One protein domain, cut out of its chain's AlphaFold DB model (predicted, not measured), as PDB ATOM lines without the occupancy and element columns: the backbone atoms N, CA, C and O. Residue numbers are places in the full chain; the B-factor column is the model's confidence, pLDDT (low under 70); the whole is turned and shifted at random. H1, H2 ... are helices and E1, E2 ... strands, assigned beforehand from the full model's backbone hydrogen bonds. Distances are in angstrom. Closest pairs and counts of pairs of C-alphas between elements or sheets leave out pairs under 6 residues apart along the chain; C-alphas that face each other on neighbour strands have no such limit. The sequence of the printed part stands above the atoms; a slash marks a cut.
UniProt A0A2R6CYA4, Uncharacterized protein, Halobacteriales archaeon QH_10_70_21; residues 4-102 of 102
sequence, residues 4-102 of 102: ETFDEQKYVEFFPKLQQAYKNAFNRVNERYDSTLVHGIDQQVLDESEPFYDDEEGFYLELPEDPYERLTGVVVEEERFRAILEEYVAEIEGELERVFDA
ATOM      1  N   GLU A   4     236.869  95.932 165.299       97.12
ATOM      2  CA  GLU A   4     238.078  95.132 165.553       97.12
ATOM      3  C   GLU A   4     239.348  95.970 165.344       97.12
ATOM      4  O   GLU A   4     240.215  96.035 166.215       97.12
ATOM      5  N   THR A   5     239.420  96.698 164.227       96.88
ATOM      6  CA  THR A   5     240.534  97.603 163.935       96.88
ATOM      7  C   THR A   5     240.655  98.687 165.000       96.88
ATOM      8  O   THR A   5     241.771  99.037 165.383       96.88
ATOM      9  N   PHE A   6     239.541  99.253 165.472       97.94
ATOM     10  CA  PHE A   6     239.595 100.255 166.531       97.94
ATOM     11  C   PHE A   6     240.176  99.671 167.820       97.94
ATOM     12  O   PHE A   6     241.128 100.242 168.351       97.94
ATOM     13  N   ASP A   7     239.667  98.531 168.288       97.44
ATOM     14  CA  ASP A   7     240.102  97.925 169.549       97.44
ATOM     15  C   ASP A   7     241.598  97.570 169.548       97.44
ATOM     16  O   ASP A   7     242.321  97.894 170.492       97.44
ATOM     17  N   GLU A   8     242.103  97.016 168.443       97.75
ATOM     18  CA  GLU A   8     243.522  96.673 168.312       97.75
ATOM     19  C   GLU A   8     244.441  97.904 168.263       97.75
ATOM     20  O   GLU A   8     245.596  97.851 168.698       97.75
ATOM     21  N   GLN A   9     243.954  99.020 167.712       97.81
ATOM     22  CA  GLN A   9     244.781 100.184 167.381       97.81
ATOM     23  C   GLN A   9     244.613 101.365 168.353       97.81
ATOM     24  O   GLN A   9     245.460 102.270 168.349       97.81
ATOM     25  N   LYS A  10     243.568 101.375 169.201       97.00
ATOM     26  CA  LYS A  10     243.178 102.517 170.057       97.00
ATOM     27  C   LYS A  10     244.309 103.031 170.954       97.00
ATOM     28  O   LYS A  10     244.492 104.239 171.082       97.00
ATOM     29  N   TYR A  11     245.153 102.139 171.473       96.81
ATOM     30  CA  TYR A  11     246.286 102.495 172.341       96.81
ATOM     31  C   TYR A  11     247.654 102.521 171.643       96.81
ATOM     32  O   TYR A  11     248.678 102.695 172.307       96.81
ATOM     33  N   VAL A  12     247.696 102.362 170.317       96.25
ATOM     34  CA  VAL A  12     248.937 102.407 169.528       96.25
ATOM     35  C   VAL A  12     248.860 103.493 168.460       96.25
ATOM     36  O   VAL A  12     249.247 104.632 168.719       96.25
ATOM     37  N   GLU A  13     248.320 103.187 167.285       96.38
ATOM     38  CA  GLU A  13     248.247 104.109 166.151       96.38
ATOM     39  C   GLU A  13     247.246 105.240 166.406       96.38
ATOM     40  O   GLU A  13     247.468 106.385 166.009       96.38
ATOM     41  N   PHE A  14     246.152 104.945 167.107       97.88
ATOM     42  CA  PHE A  14     245.077 105.906 167.334       97.88
ATOM     43  C   PHE A  14     245.199 106.676 168.648       97.88
ATOM     44  O   PHE A  14     244.438 107.618 168.868       97.88
ATOM     45  N   PHE A  15     246.196 106.377 169.484       97.69
ATOM     46  CA  PHE A  15     246.369 107.069 170.759       97.69
ATOM     47  C   PHE A  15     246.483 108.602 170.614       97.69
ATOM     48  O   PHE A  15     245.802 109.316 171.353       97.69
ATOM     49  N   PRO A  16     247.224 109.162 169.629       97.94
ATOM     50  CA  PRO A  16     247.244 110.611 169.419       97.94
ATOM     51  C   PRO A  16     245.873 111.195 169.048       97.94
ATOM     52  O   PRO A  16     245.559 112.318 169.444       97.94
ATOM     53  N   LYS A  17     245.050 110.437 168.309       98.00
ATOM     54  CA  LYS A  17     243.676 110.828 167.961       98.00
ATOM     55  C   LYS A  17     242.777 110.832 169.199       98.00
ATOM     56  O   LYS A  17     242.069 111.812 169.414       98.00
ATOM     57  N   LEU A  18     242.875 109.814 170.060       98.12
ATOM     58  CA  LEU A  18     242.158 109.780 171.342       98.12
ATOM     59  C   LEU A  18     242.529 110.974 172.226       98.12
ATOM     60  O   LEU A  18     241.652 111.701 172.688       98.12
ATOM     61  N   GLN A  19     243.829 111.237 172.397       97.75
ATOM     62  CA  GLN A  19     244.304 112.386 173.172       97.75
ATOM     63  C   GLN A  19     243.751 113.708 172.629       97.75
ATOM     64  O   GLN A  19     243.422 114.611 173.399       97.75
ATOM     65  N   GLN A  20     243.650 113.837 171.304       98.44
ATOM     66  CA  GLN A  20     243.077 115.018 170.675       98.44
ATOM     67  C   GLN A  20     241.572 115.145 170.941       98.44
ATOM     68  O   GLN A  20     241.137 116.236 171.309       98.44
ATOM     69  N   ALA A  21     240.804 114.064 170.798       98.38
ATOM     70  CA  ALA A  21     239.362 114.072 171.031       98.38
ATOM     71  C   ALA A  21     239.022 114.454 172.481       98.38
ATOM     72  O   ALA A  21     238.299 115.427 172.708       98.38
ATOM     73  N   TYR A  22     239.643 113.787 173.461       98.31
ATOM     74  CA  TYR A  22     239.453 114.090 174.885       98.31
ATOM     75  C   TYR A  22     239.857 115.530 175.220       98.31
ATOM     76  O   TYR A  22     239.114 116.258 175.874       98.31
ATOM     77  N   LYS A  23     240.998 116.001 174.700       98.44
ATOM     78  CA  LYS A  23     241.437 117.389 174.902       98.44
ATOM     79  C   LYS A  23     240.448 118.401 174.319       98.44
ATOM     80  O   LYS A  23     240.227 119.454 174.919       98.44
ATOM     81  N   ASN A  24     239.895 118.139 173.138       98.31
ATOM     82  CA  ASN A  24     238.926 119.037 172.517       98.31
ATOM     83  C   ASN A  24     237.628 119.092 173.332       98.31
ATOM     84  O   ASN A  24     237.147 120.192 173.613       98.31
ATOM     85  N   ALA A  25     237.112 117.937 173.759       98.38
ATOM     86  CA  ALA A  25     235.926 117.844 174.603       98.38
ATOM     87  C   ALA A  25     236.131 118.566 175.943       98.38
ATOM     88  O   ALA A  25     235.313 119.416 176.303       98.38
ATOM     89  N   PHE A  26     237.272 118.342 176.608       98.38
ATOM     90  CA  PHE A  26     237.652 119.056 177.829       98.38
ATOM     91  C   PHE A  26     237.555 120.570 177.642       98.38
ATOM     92  O   PHE A  26     236.889 121.250 178.419       98.38
ATOM     93  N   ASN A  27     238.166 121.113 176.581       98.12
ATOM     94  CA  ASN A  27     238.144 122.555 176.340       98.12
ATOM     95  C   ASN A  27     236.708 123.080 176.165       98.12
ATOM     96  O   ASN A  27     236.360 124.092 176.769       98.12
ATOM     97  N   ARG A  28     235.857 122.379 175.402       97.44
ATOM     98  CA  ARG A  28     234.456 122.785 175.174       97.44
ATOM     99  C   ARG A  28     233.623 122.766 176.453       97.44
ATOM    100  O   ARG A  28     232.833 123.673 176.698       97.44
ATOM    101  N   VAL A  29     233.770 121.727 177.268       97.62
ATOM    102  CA  VAL A  29     233.013 121.583 178.520       97.62
ATOM    103  C   VAL A  29     233.519 122.585 179.560       97.62
ATOM    104  O   VAL A  29     232.715 123.251 180.212       97.62
ATOM    105  N   ASN A  30     234.835 122.780 179.651       96.56
ATOM    106  CA  ASN A  30     235.471 123.731 180.564       96.56
ATOM    107  C   ASN A  30     235.146 125.203 180.240       96.56
ATOM    108  O   ASN A  30     235.163 126.046 181.130       96.56
ATOM    109  N   GLU A  31     234.817 125.533 178.986       96.75
ATOM    110  CA  GLU A  31     234.305 126.861 178.611       96.75
ATOM    111  C   GLU A  31     232.869 127.118 179.105       96.75
ATOM    112  O   GLU A  31     232.480 128.274 179.294       96.75
ATOM    113  N   ARG A  32     232.072 126.060 179.310       95.50
ATOM    114  CA  ARG A  32     230.644 126.147 179.670       95.50
ATOM    115  C   ARG A  32     230.379 126.007 181.167       95.50
ATOM    116  O   ARG A  32     229.414 126.583 181.670       95.50
ATOM    117  N   TYR A  33     231.215 125.246 181.866       95.81
ATOM    118  CA  TYR A  33     230.982 124.834 183.249       95.81
ATOM    119  C   TYR A  33     232.080 125.295 184.208       95.81
ATOM    120  O   TYR A  33     233.104 125.843 183.813       95.81
ATOM    121  N   ASP A  34     231.831 125.111 185.508       94.81
ATOM    122  CA  ASP A  34     232.817 125.414 186.543       94.81
ATOM    123  C   ASP A  34     234.059 124.533 186.361       94.81
ATOM    124  O   ASP A  34     233.962 123.307 186.358       94.81
ATOM    125  N   SER A  35     235.227 125.160 186.238       95.69
ATOM    126  CA  SER A  35     236.460 124.452 185.901       95.69
ATOM    127  C   SER A  35     236.911 123.470 186.978       95.69
ATOM    128  O   SER A  35     237.536 122.464 186.656       95.69
ATOM    129  N   THR A  36     236.580 123.712 188.250       96.56
ATOM    130  CA  THR A  36     236.911 122.779 189.337       96.56
ATOM    131  C   THR A  36     236.076 121.510 189.213       96.56
ATOM    132  O   THR A  36     236.607 120.412 189.367       96.56
ATOM    133  N   LEU A  37     234.792 121.644 188.875       96.62
ATOM    134  CA  LEU A  37     233.934 120.494 188.602       96.62
ATOM    135  C   LEU A  37     234.361 119.745 187.333       96.62
ATOM    136  O   LEU A  37     234.453 118.522 187.371       96.62
ATOM    137  N   VAL A  38     234.666 120.455 186.242       97.81
ATOM    138  CA  VAL A  38     235.096 119.821 184.983       97.81
ATOM    139  C   VAL A  38     236.403 119.057 185.170       97.81
ATOM    140  O   VAL A  38     236.473 117.895 184.791       97.81
ATOM    141  N   HIS A  39     237.405 119.650 185.827       97.81
ATOM    142  CA  HIS A  39     238.644 118.942 186.162       97.81
ATOM    143  C   HIS A  39     238.414 117.746 187.091       97.81
ATOM    144  O   HIS A  39     239.081 116.727 186.942       97.81
ATOM    145  N   GLY A  40     237.484 117.857 188.045       97.94
ATOM    146  CA  GLY A  40     237.125 116.746 188.921       97.94
ATOM    147  C   GLY A  40     236.540 115.563 188.148       97.94
ATOM    148  O   GLY A  40     236.970 114.436 188.363       97.94
ATOM    149  N   ILE A  41     235.609 115.824 187.226       98.19
ATOM    150  CA  ILE A  41     235.028 114.796 186.349       98.19
ATOM    151  C   ILE A  41     236.107 114.186 185.447       98.19
ATOM    152  O   ILE A  41     236.217 112.967 185.364       98.19
ATOM    153  N   ASP A  42     236.925 115.025 184.819       98.19
ATOM    154  CA  ASP A  42     237.997 114.606 183.912       98.19
ATOM    155  C   ASP A  42     238.959 113.615 184.587       98.19
ATOM    156  O   ASP A  42     239.109 112.481 184.148       98.19
ATOM    157  N   GLN A  43     239.516 114.003 185.733       97.50
ATOM    158  CA  GLN A  43     240.592 113.258 186.392       97.50
ATOM    159  C   GLN A  43     240.114 112.080 187.242       97.50
ATOM    160  O   GLN A  43     240.878 111.160 187.507       97.50
ATOM    161  N   GLN A  44     238.893 112.140 187.777       97.88
ATOM    162  CA  GLN A  44     238.416 111.130 188.732       97.88
ATOM    163  C   GLN A  44     237.402 110.171 188.115       97.88
ATOM    164  O   GLN A  44     237.119 109.137 188.706       97.88
ATOM    165  N   VAL A  45     236.840 110.506 186.951       98.19
ATOM    166  CA  VAL A  45     235.828 109.684 186.278       98.19
ATOM    167  C   VAL A  45     236.307 109.293 184.889       98.19
ATOM    168  O   VAL A  45     236.364 108.108 184.575       98.19
ATOM    169  N   LEU A  46     236.666 110.271 184.055       98.12
ATOM    170  CA  LEU A  46     236.987 110.017 182.650       98.12
ATOM    171  C   LEU A  46     238.377 109.399 182.445       98.12
ATOM    172  O   LEU A  46     238.553 108.671 181.472       98.12
ATOM    173  N   ASP A  47     239.316 109.575 183.376       96.31
ATOM    174  CA  ASP A  47     240.591 108.833 183.399       96.31
ATOM    175  C   ASP A  47     240.398 107.304 183.497       96.31
ATOM    176  O   ASP A  47     241.280 106.542 183.098       96.31
ATOM    177  N   GLU A  48     239.253 106.847 184.018       96.94
ATOM    178  CA  GLU A  48     238.869 105.430 184.085       96.94
ATOM    179  C   GLU A  48     237.842 105.036 183.010       96.94
ATOM    180  O   GLU A  48     237.381 103.895 182.996       96.94
ATOM    181  N   SER A  49     237.461 105.967 182.131       97.94
ATOM    182  CA  SER A  49     236.582 105.661 181.002       97.94
ATOM    183  C   SER A  49     237.329 104.919 179.900       97.94
ATOM    184  O   SER A  49     238.537 105.093 179.721       97.94
ATOM    185  N   GLU A  50     236.596 104.133 179.118       98.00
ATOM    186  CA  GLU A  50     237.142 103.447 177.953       98.00
ATOM    187  C   GLU A  50     236.318 103.764 176.699       98.00
ATOM    188  O   GLU A  50     235.106 103.536 176.691       98.00
ATOM    189  N   PRO A  51     236.941 104.293 175.629       98.12
ATOM    190  CA  PRO A  51     236.257 104.476 174.363       98.12
ATOM    191  C   PRO A  51     236.156 103.144 173.613       98.12
ATOM    192  O   PRO A  51     237.121 102.375 173.526       98.12
ATOM    193  N   PHE A  52     235.004 102.935 172.992       98.25
ATOM    194  CA  PHE A  52     234.701 101.831 172.092       98.25
ATOM    195  C   PHE A  52     234.135 102.364 170.778       98.25
ATOM    196  O   PHE A  52     233.698 103.511 170.686       98.25
ATOM    197  N   TYR A  53     234.172 101.518 169.755       98.25
ATOM    198  CA  TYR A  53     233.548 101.784 168.470       98.25
ATOM    199  C   TYR A  53     232.713 100.570 168.087       98.25
ATOM    200  O   TYR A  53     233.234  99.454 168.057       98.25
ATOM    201  N   ASP A  54     231.438 100.803 167.803       96.94
ATOM    202  CA  ASP A  54     230.516  99.814 167.265       96.94
ATOM    203  C   ASP A  54     230.229 100.107 165.786       96.94
ATOM    204  O   ASP A  54     230.100 101.261 165.374       96.94
ATOM    205  N   ASP A  55     230.128  99.057 164.969       94.75
ATOM    206  CA  ASP A  55     229.934  99.197 163.522       94.75
ATOM    207  C   ASP A  55     228.540  99.744 163.142       94.75
ATOM    208  O   ASP A  55     228.370 100.262 162.032       94.75
ATOM    209  N   GLU A  56     227.541  99.624 164.024       94.94
ATOM    210  CA  GLU A  56     226.168 100.104 163.830       94.94
ATOM    211  C   GLU A  56     225.891 101.418 164.581       94.94
ATOM    212  O   GLU A  56     225.178 102.279 164.054       94.94
ATOM    213  N   GLU A  57     226.442 101.577 165.790       93.69
ATOM    214  CA  GLU A  57     226.138 102.692 166.702       93.69
ATOM    215  C   GLU A  57     227.209 103.801 166.733       93.69
ATOM    216  O   GLU A  57     226.890 104.929 167.113       93.69
ATOM    217  N   GLY A  58     228.434 103.532 166.267       96.31
ATOM    218  CA  GLY A  58     229.546 104.490 166.264       96.31
ATOM    219  C   GLY A  58     230.338 104.507 167.575       96.31
ATOM    220  O   GLY A  58     230.428 103.497 168.279       96.31
ATOM    221  N   PHE A  59     230.972 105.640 167.890       98.25
ATOM    222  CA  PHE A  59     231.742 105.778 169.132       98.25
ATOM    223  C   PHE A  59     230.857 105.878 170.375       98.25
ATOM    224  O   PHE A  59     229.926 106.678 170.415       98.25
ATOM    225  N   TYR A  60     231.236 105.153 171.428       98.12
ATOM    226  CA  TYR A  60     230.647 105.283 172.760       98.12
ATOM    227  C   TYR A  60     231.706 105.164 173.862       98.12
ATOM    228  O   TYR A  60     232.787 104.610 173.639       98.12
ATOM    229  N   LEU A  61     231.417 105.695 175.053       98.19
ATOM    230  CA  LEU A  61     232.275 105.530 176.233       98.19
ATOM    231  C   LEU A  61     231.649 104.583 177.255       98.19
ATOM    232  O   LEU A  61     230.522 104.787 177.708       98.19
ATOM    233  N   GLU A  62     232.433 103.618 177.728       98.19
ATOM    234  CA  GLU A  62     232.142 102.946 178.990       98.19
ATOM    235  C   GLU A  62     232.700 103.766 180.154       98.19
ATOM    236  O   GLU A  62     233.845 104.225 180.140       98.19
ATOM    237  N   LEU A  63     231.862 103.973 181.167       98.44
ATOM    238  CA  LEU A  63     232.198 104.715 182.377       98.44
ATOM    239  C   LEU A  63     232.508 103.757 183.534       98.44
ATOM    240  O   LEU A  63     231.980 102.641 183.564       98.44
ATOM    241  N   PRO A  64     233.289 104.198 184.536       97.50
ATOM    242  CA  PRO A  64     233.465 103.426 185.757       97.50
ATOM    243  C   PRO A  64     232.131 103.188 186.479       97.50
ATOM    244  O   PRO A  64     231.216 104.014 186.422       97.50
ATOM    245  N   GLU A  65     232.055 102.091 187.239       95.19
ATOM    246  CA  GLU A  65     230.949 101.862 188.173       95.19
ATOM    247  C   GLU A  65     230.858 103.009 189.191       95.19
ATOM    248  O   GLU A  65     231.876 103.443 189.747       95.19
ATOM    249  N   ASP A  66     229.628 103.472 189.426       95.19
ATOM    250  CA  ASP A  66     229.286 104.552 190.356       95.19
ATOM    251  C   ASP A  66     230.122 105.837 190.150       95.19
ATOM    252  O   ASP A  66     230.832 106.288 191.055       95.19
ATOM    253  N   PRO A  67     230.028 106.495 188.975       97.25
ATOM    254  CA  PRO A  67     230.908 107.609 188.606       97.25
ATOM    255  C   PRO A  67     230.807 108.805 189.563       97.25
ATOM    256  O   PRO A  67     231.783 109.521 189.771       97.25
ATOM    257  N   TYR A  68     229.644 109.015 190.185       97.69
ATOM    258  CA  TYR A  68     229.461 110.078 191.174       97.69
ATOM    259  C   TYR A  68     230.252 109.822 192.464       97.69
ATOM    260  O   TYR A  68     230.785 110.765 193.044       97.69
ATOM    261  N   GLU A  69     230.389 108.563 192.889       96.12
ATOM    262  CA  GLU A  69     231.151 108.211 194.094       96.12
ATOM    263  C   GLU A  69     232.661 108.399 193.908       96.12
ATOM    264  O   GLU A  69     233.389 108.574 194.887       96.12
ATOM    265  N   ARG A  70     233.137 108.418 192.656       95.75
ATOM    266  CA  ARG A  70     234.537 108.724 192.340       95.75
ATOM    267  C   ARG A  70     234.882 110.188 192.559       95.75
ATOM    268  O   ARG A  70     236.039 110.498 192.822       95.75
ATOM    269  N   LEU A  71     233.904 111.091 192.468       95.62
ATOM    270  CA  LEU A  71     234.152 112.521 192.580       95.62
ATOM    271  C   LEU A  71     234.400 112.921 194.039       95.62
ATOM    272  O   LEU A  71     233.489 113.061 194.853       95.62
ATOM    273  N   THR A  72     235.661 113.187 194.354       92.94
ATOM    274  CA  THR A  72     236.106 113.662 195.664       92.94
ATOM    275  C   THR A  72     236.605 115.104 195.600       92.94
ATOM    276  O   THR A  72     237.107 115.584 194.582       92.94
ATOM    277  N   GLY A  73     236.454 115.838 196.708       90.50
ATOM    278  CA  GLY A  73     236.959 117.212 196.840       90.50
ATOM    279  C   GLY A  73     236.130 118.295 196.138       90.50
ATOM    280  O   GLY A  73     236.427 119.476 196.311       90.50
ATOM    281  N   VAL A  74     235.067 117.923 195.418       92.88
ATOM    282  CA  VAL A  74     234.113 118.842 194.782       92.88
ATOM    283  C   VAL A  74     232.718 118.580 195.340       92.88
ATOM    284  O   VAL A  74     232.261 117.444 195.364       92.88
ATOM    285  N   VAL A  75     232.036 119.629 195.804       92.81
ATOM    286  CA  VAL A  75     230.662 119.525 196.319       92.81
ATOM    287  C   VAL A  75     229.694 119.931 195.214       92.81
ATOM    288  O   VAL A  75     229.641 121.099 194.827       92.81
ATOM    289  N   VAL A  76     228.924 118.971 194.714       96.19
ATOM    290  CA  VAL A  76     227.905 119.165 193.679       96.19
ATOM    291  C   VAL A  76     226.750 118.204 193.940       96.19
ATOM    292  O   VAL A  76     226.968 117.115 194.450       96.19
ATOM    293  N   GLU A  77     225.525 118.605 193.615       97.00
ATOM    294  CA  GLU A  77     224.375 117.698 193.657       97.00
ATOM    295  C   GLU A  77     224.505 116.625 192.565       97.00
ATOM    296  O   GLU A  77     224.875 116.929 191.427       97.00
ATOM    297  N   GLU A  78     224.144 115.385 192.888       97.25
ATOM    298  CA  GLU A  78     224.286 114.222 192.000       97.25
ATOM    299  C   GLU A  78     223.566 114.398 190.655       97.25
ATOM    300  O   GLU A  78     224.098 114.040 189.607       97.25
ATOM    301  N   GLU A  79     222.379 115.011 190.656       97.44
ATOM    302  CA  GLU A  79     221.631 115.312 189.427       97.44
ATOM    303  C   GLU A  79     222.412 116.255 188.502       97.44
ATOM    304  O   GLU A  79     222.506 116.023 187.297       97.44
ATOM    305  N   ARG A  80     223.039 117.292 189.070       96.56
ATOM    306  CA  ARG A  80     223.849 118.240 188.301       96.56
ATOM    307  C   ARG A  80     225.134 117.592 187.795       96.56
ATOM    308  O   ARG A  80     225.539 117.876 186.672       96.56
ATOM    309  N   PHE A  81     225.768 116.748 188.606       97.94
ATOM    310  CA  PHE A  81     226.922 115.964 188.174       97.94
ATOM    311  C   PHE A  81     226.573 115.085 186.972       97.94
ATOM    312  O   PHE A  81     227.259 115.158 185.959       97.94
ATOM    313  N   ARG A  82     225.481 114.312 187.060       97.88
ATOM    314  CA  ARG A  82     225.043 113.411 185.986       97.88
ATOM    315  C   ARG A  82     224.774 114.155 184.685       97.88
ATOM    316  O   ARG A  82     225.261 113.721 183.653       97.88
ATOM    317  N   ALA A  83     224.075 115.287 184.749       97.81
ATOM    318  CA  ALA A  83     223.792 116.092 183.562       97.81
ATOM    319  C   ALA A  83     225.075 116.598 182.880       97.81
ATOM    320  O   ALA A  83     225.186 116.566 181.658       97.81
ATOM    321  N   ILE A  84     226.065 117.040 183.664       98.00
ATOM    322  CA  ILE A  84     227.342 117.515 183.117       98.00
ATOM    323  C   ILE A  84     228.173 116.347 182.582       98.00
ATOM    324  O   ILE A  84     228.795 116.491 181.536       98.00
ATOM    325  N   LEU A  85     228.186 115.201 183.268       98.56
ATOM    326  CA  LEU A  85     228.887 114.004 182.809       98.56
ATOM    327  C   LEU A  85     228.298 113.479 181.494       98.56
ATOM    328  O   LEU A  85     229.063 113.182 180.588       98.56
ATOM    329  N   GLU A  86     226.971 113.417 181.367       98.31
ATOM    330  CA  GLU A  86     226.282 113.025 180.129       98.31
ATOM    331  C   GLU A  86     226.666 113.945 178.965       98.31
ATOM    332  O   GLU A  86     227.036 113.479 177.890       98.31
ATOM    333  N   GLU A  87     226.662 115.260 179.191       98.25
ATOM    334  CA  GLU A  87     227.101 116.216 178.177       98.25
ATOM    335  C   GLU A  87     228.591 116.072 177.854       98.25
ATOM    336  O   GLU A  87     228.977 116.183 176.695       98.25
ATOM    337  N   TYR A  88     229.436 115.804 178.850       98.56
ATOM    338  CA  TYR A  88     230.863 115.604 178.628       98.56
ATOM    339  C   TYR A  88     231.115 114.340 177.792       98.56
ATOM    340  O   TYR A  88     231.832 114.406 176.795       98.56
ATOM    341  N   VAL A  89     230.467 113.222 178.119       98.69
ATOM    342  CA  VAL A  89     230.539 111.984 177.328       98.69
ATOM    343  C   VAL A  89     230.112 112.238 175.883       98.69
ATOM    344  O   VAL A  89     230.883 111.948 174.972       98.69
ATOM    345  N   ALA A  90     228.970 112.898 175.670       98.44
ATOM    346  CA  ALA A  90     228.486 113.218 174.327       98.44
ATOM    347  C   ALA A  90     229.457 114.116 173.530       98.44
ATOM    348  O   ALA A  90     229.592 113.979 172.311       98.44
ATOM    349  N   GLU A  91     230.159 115.045 174.190       98.62
ATOM    350  CA  GLU A  91     231.206 115.834 173.530       98.62
ATOM    351  C   GLU A  91     232.424 114.987 173.157       98.62
ATOM    352  O   GLU A  91     233.001 115.220 172.095       98.62
ATOM    353  N   ILE A  92     232.826 114.021 173.992       98.75
ATOM    354  CA  ILE A  92     233.941 113.119 173.675       98.75
ATOM    355  C   ILE A  92     233.569 112.228 172.494       98.75
ATOM    356  O   ILE A  92     234.324 112.197 171.527       98.75
ATOM    357  N   GLU A  93     232.407 111.575 172.521       98.56
ATOM    358  CA  GLU A  93     231.906 110.735 171.421       98.56
ATOM    359  C   GLU A  93     231.847 111.531 170.112       98.56
ATOM    360  O   GLU A  93     232.405 111.127 169.092       98.56
ATOM    361  N   GLY A  94     231.292 112.745 170.157       98.19
ATOM    362  CA  GLY A  94     231.245 113.625 168.994       98.19
ATOM    363  C   GLY A  94     232.619 114.096 168.501       98.19
ATOM    364  O   GLY A  94     232.786 114.345 167.306       98.19
ATOM    365  N   GLU A  95     233.610 114.267 169.379       98.44
ATOM    366  CA  GLU A  95     234.986 114.582 168.976       98.44
ATOM    367  C   GLU A  95     235.734 113.353 168.446       98.44
ATOM    368  O   GLU A  95     236.529 113.503 167.518       98.44
ATOM    369  N   LEU A  96     235.462 112.152 168.965       98.38
ATOM    370  CA  LEU A  96     235.989 110.899 168.423       98.38
ATOM    371  C   LEU A  96     235.532 110.723 166.971       98.38
ATOM    372  O   LEU A  96     236.383 110.600 166.093       98.38
ATOM    373  N   GLU A  97     234.235 110.868 166.688       97.19
ATOM    374  CA  GLU A  97     233.706 110.848 165.314       97.19
ATOM    375  C   GLU A  97     234.455 111.847 164.411       97.19
ATOM    376  O   GLU A  97     235.046 111.487 163.393       97.19
ATOM    377  N   ARG A  98     234.550 113.118 164.831       97.00
ATOM    378  CA  ARG A  98     235.206 114.177 164.038       97.00
ATOM    379  C   ARG A  98     236.685 113.911 163.764       97.00
ATOM    380  O   ARG A  98     237.170 114.251 162.688       97.00
ATOM    381  N   VAL A  99     237.426 113.396 164.744       97.38
ATOM    382  CA  VAL A  99     238.878 113.177 164.631       97.38
ATOM    383  C   VAL A  99     239.191 111.926 163.802       97.38
ATOM    384  O   VAL A  99     240.240 111.851 163.150       97.38
ATOM    385  N   PHE A 100     238.309 110.927 163.816       94.75
ATOM    386  CA  PHE A 100     238.496 109.695 163.056       94.75
ATOM    387  C   PHE A 100     237.981 109.792 161.615       94.75
ATOM    388  O   PHE A 100     238.590 109.160 160.750       94.75
ATOM    389  N   ASP A 101     236.991 110.648 161.346       90.31
ATOM    390  CA  ASP A 101     236.503 110.970 159.996       90.31
ATOM    391  C   ASP A 101     237.369 111.985 159.222       90.31
ATOM    392  O   ASP A 101     237.201 112.146 158.008       90.31
ATOM    393  N   ALA A 102     238.280 112.687 159.907       71.75
ATOM    394  CA  ALA A 102     239.210 113.664 159.323       71.75
ATOM    395  C   ALA A 102     240.483 113.026 158.738       71.75
ATOM    396  O   ALA A 102     240.906 113.501 157.655       71.75
TER     397      ALA A 102
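This is residues 4 to 102 of the 102 residues of an uncharacterized protein of Halobacteriales archaeon QH_10_70_21 (UniProt A0A2R6CYA4). A strand hairpin, E1 and E2, packs on one side of the long helix H5, mainly through E2, and helix H2 packs on another side of H5, crossing it steeply. H5 runs along the length of the domain; H3 folds back from the far end of H2, the short helix H1 sits beside E1 at one end of the domain, and the short helix H4 sits near the start of H5 at the other. The 99 printed residues hold five named helices and two named strands in the order H1 H2 H3 E1 E2 H4 H5, mostly helix, and the sheet E1 - E2 is antiparallel. The whole is compact, with a radius of gyration of the C-alphas of 13.6 A and spans of 40 by 27 by 23 A.

E1, residues 50 to 54, and E2, residues 58 to 62, form an antiparallel hairpin at 149 degrees; N 52 and O 60 are within hydrogen-bond range at 2.9 A, as are N 60 and O 52 at 3.1 A. The closest C-alphas of E2 and H5, residues 78 to 101, are those of Phe 59 and Glu 93, 5.5 A apart. E1 and H5 are near each other, with 9 pairs of C-alphas within 10 A. H5 touches H2, residues 15 to 32, with Ala 21 and Glu 95 closest at 4.9 A between C-alphas; they run opposite ways at a steep tilt of 44 degrees. With its residues 26 to 30 alone, H2 touches H3, residues 35 to 44; these two form a helical hairpin at a shallow tilt of 32 degrees, opposite ways, and the closest C-alphas are those of Asn 30 and Val 38, 5.9 A apart. H4, residues 67 to 70, and H5 only just touch, with 3 pairs of C-alphas within 8 A, the closest being those of Tyr 68 and Glu 78 at 6.7 A. H1, residues 4 to 9, touches no helix; its closest C-alpha to E1 is that of Phe 6, 6.5 A from the C-alpha of Tyr 53. In H1, H3 and H5 every O i to N i+4 pair is within hydrogen-bond range, in H2 13 of 14 are, and H4 is too short for such a pair.

E1 and E2 each measure 13.1 A from first to last C-alpha; C-alpha 50 of E1 is at (237.142, 103.447, 177.953). H5 measures 34.4 A, H2 26.3 A, H3 13.8 A, H1 8.6 A and H4 5.3 A. H1 begins at C-alpha 4, (238.078, 95.132, 165.553), and H5 ends at C-alpha 101, (236.503, 110.970, 159.996).

The two C-alphas farthest apart, those of Thr 5 and Val 75, are 40.3 A apart. The printed part has no cut and ends at residue 102, the chain's last. The link from H4 to H5 is short, the other links between named elements are tight, and none is long. The mean pLDDT of the printed part is 96.8, and no printed residue is under 70.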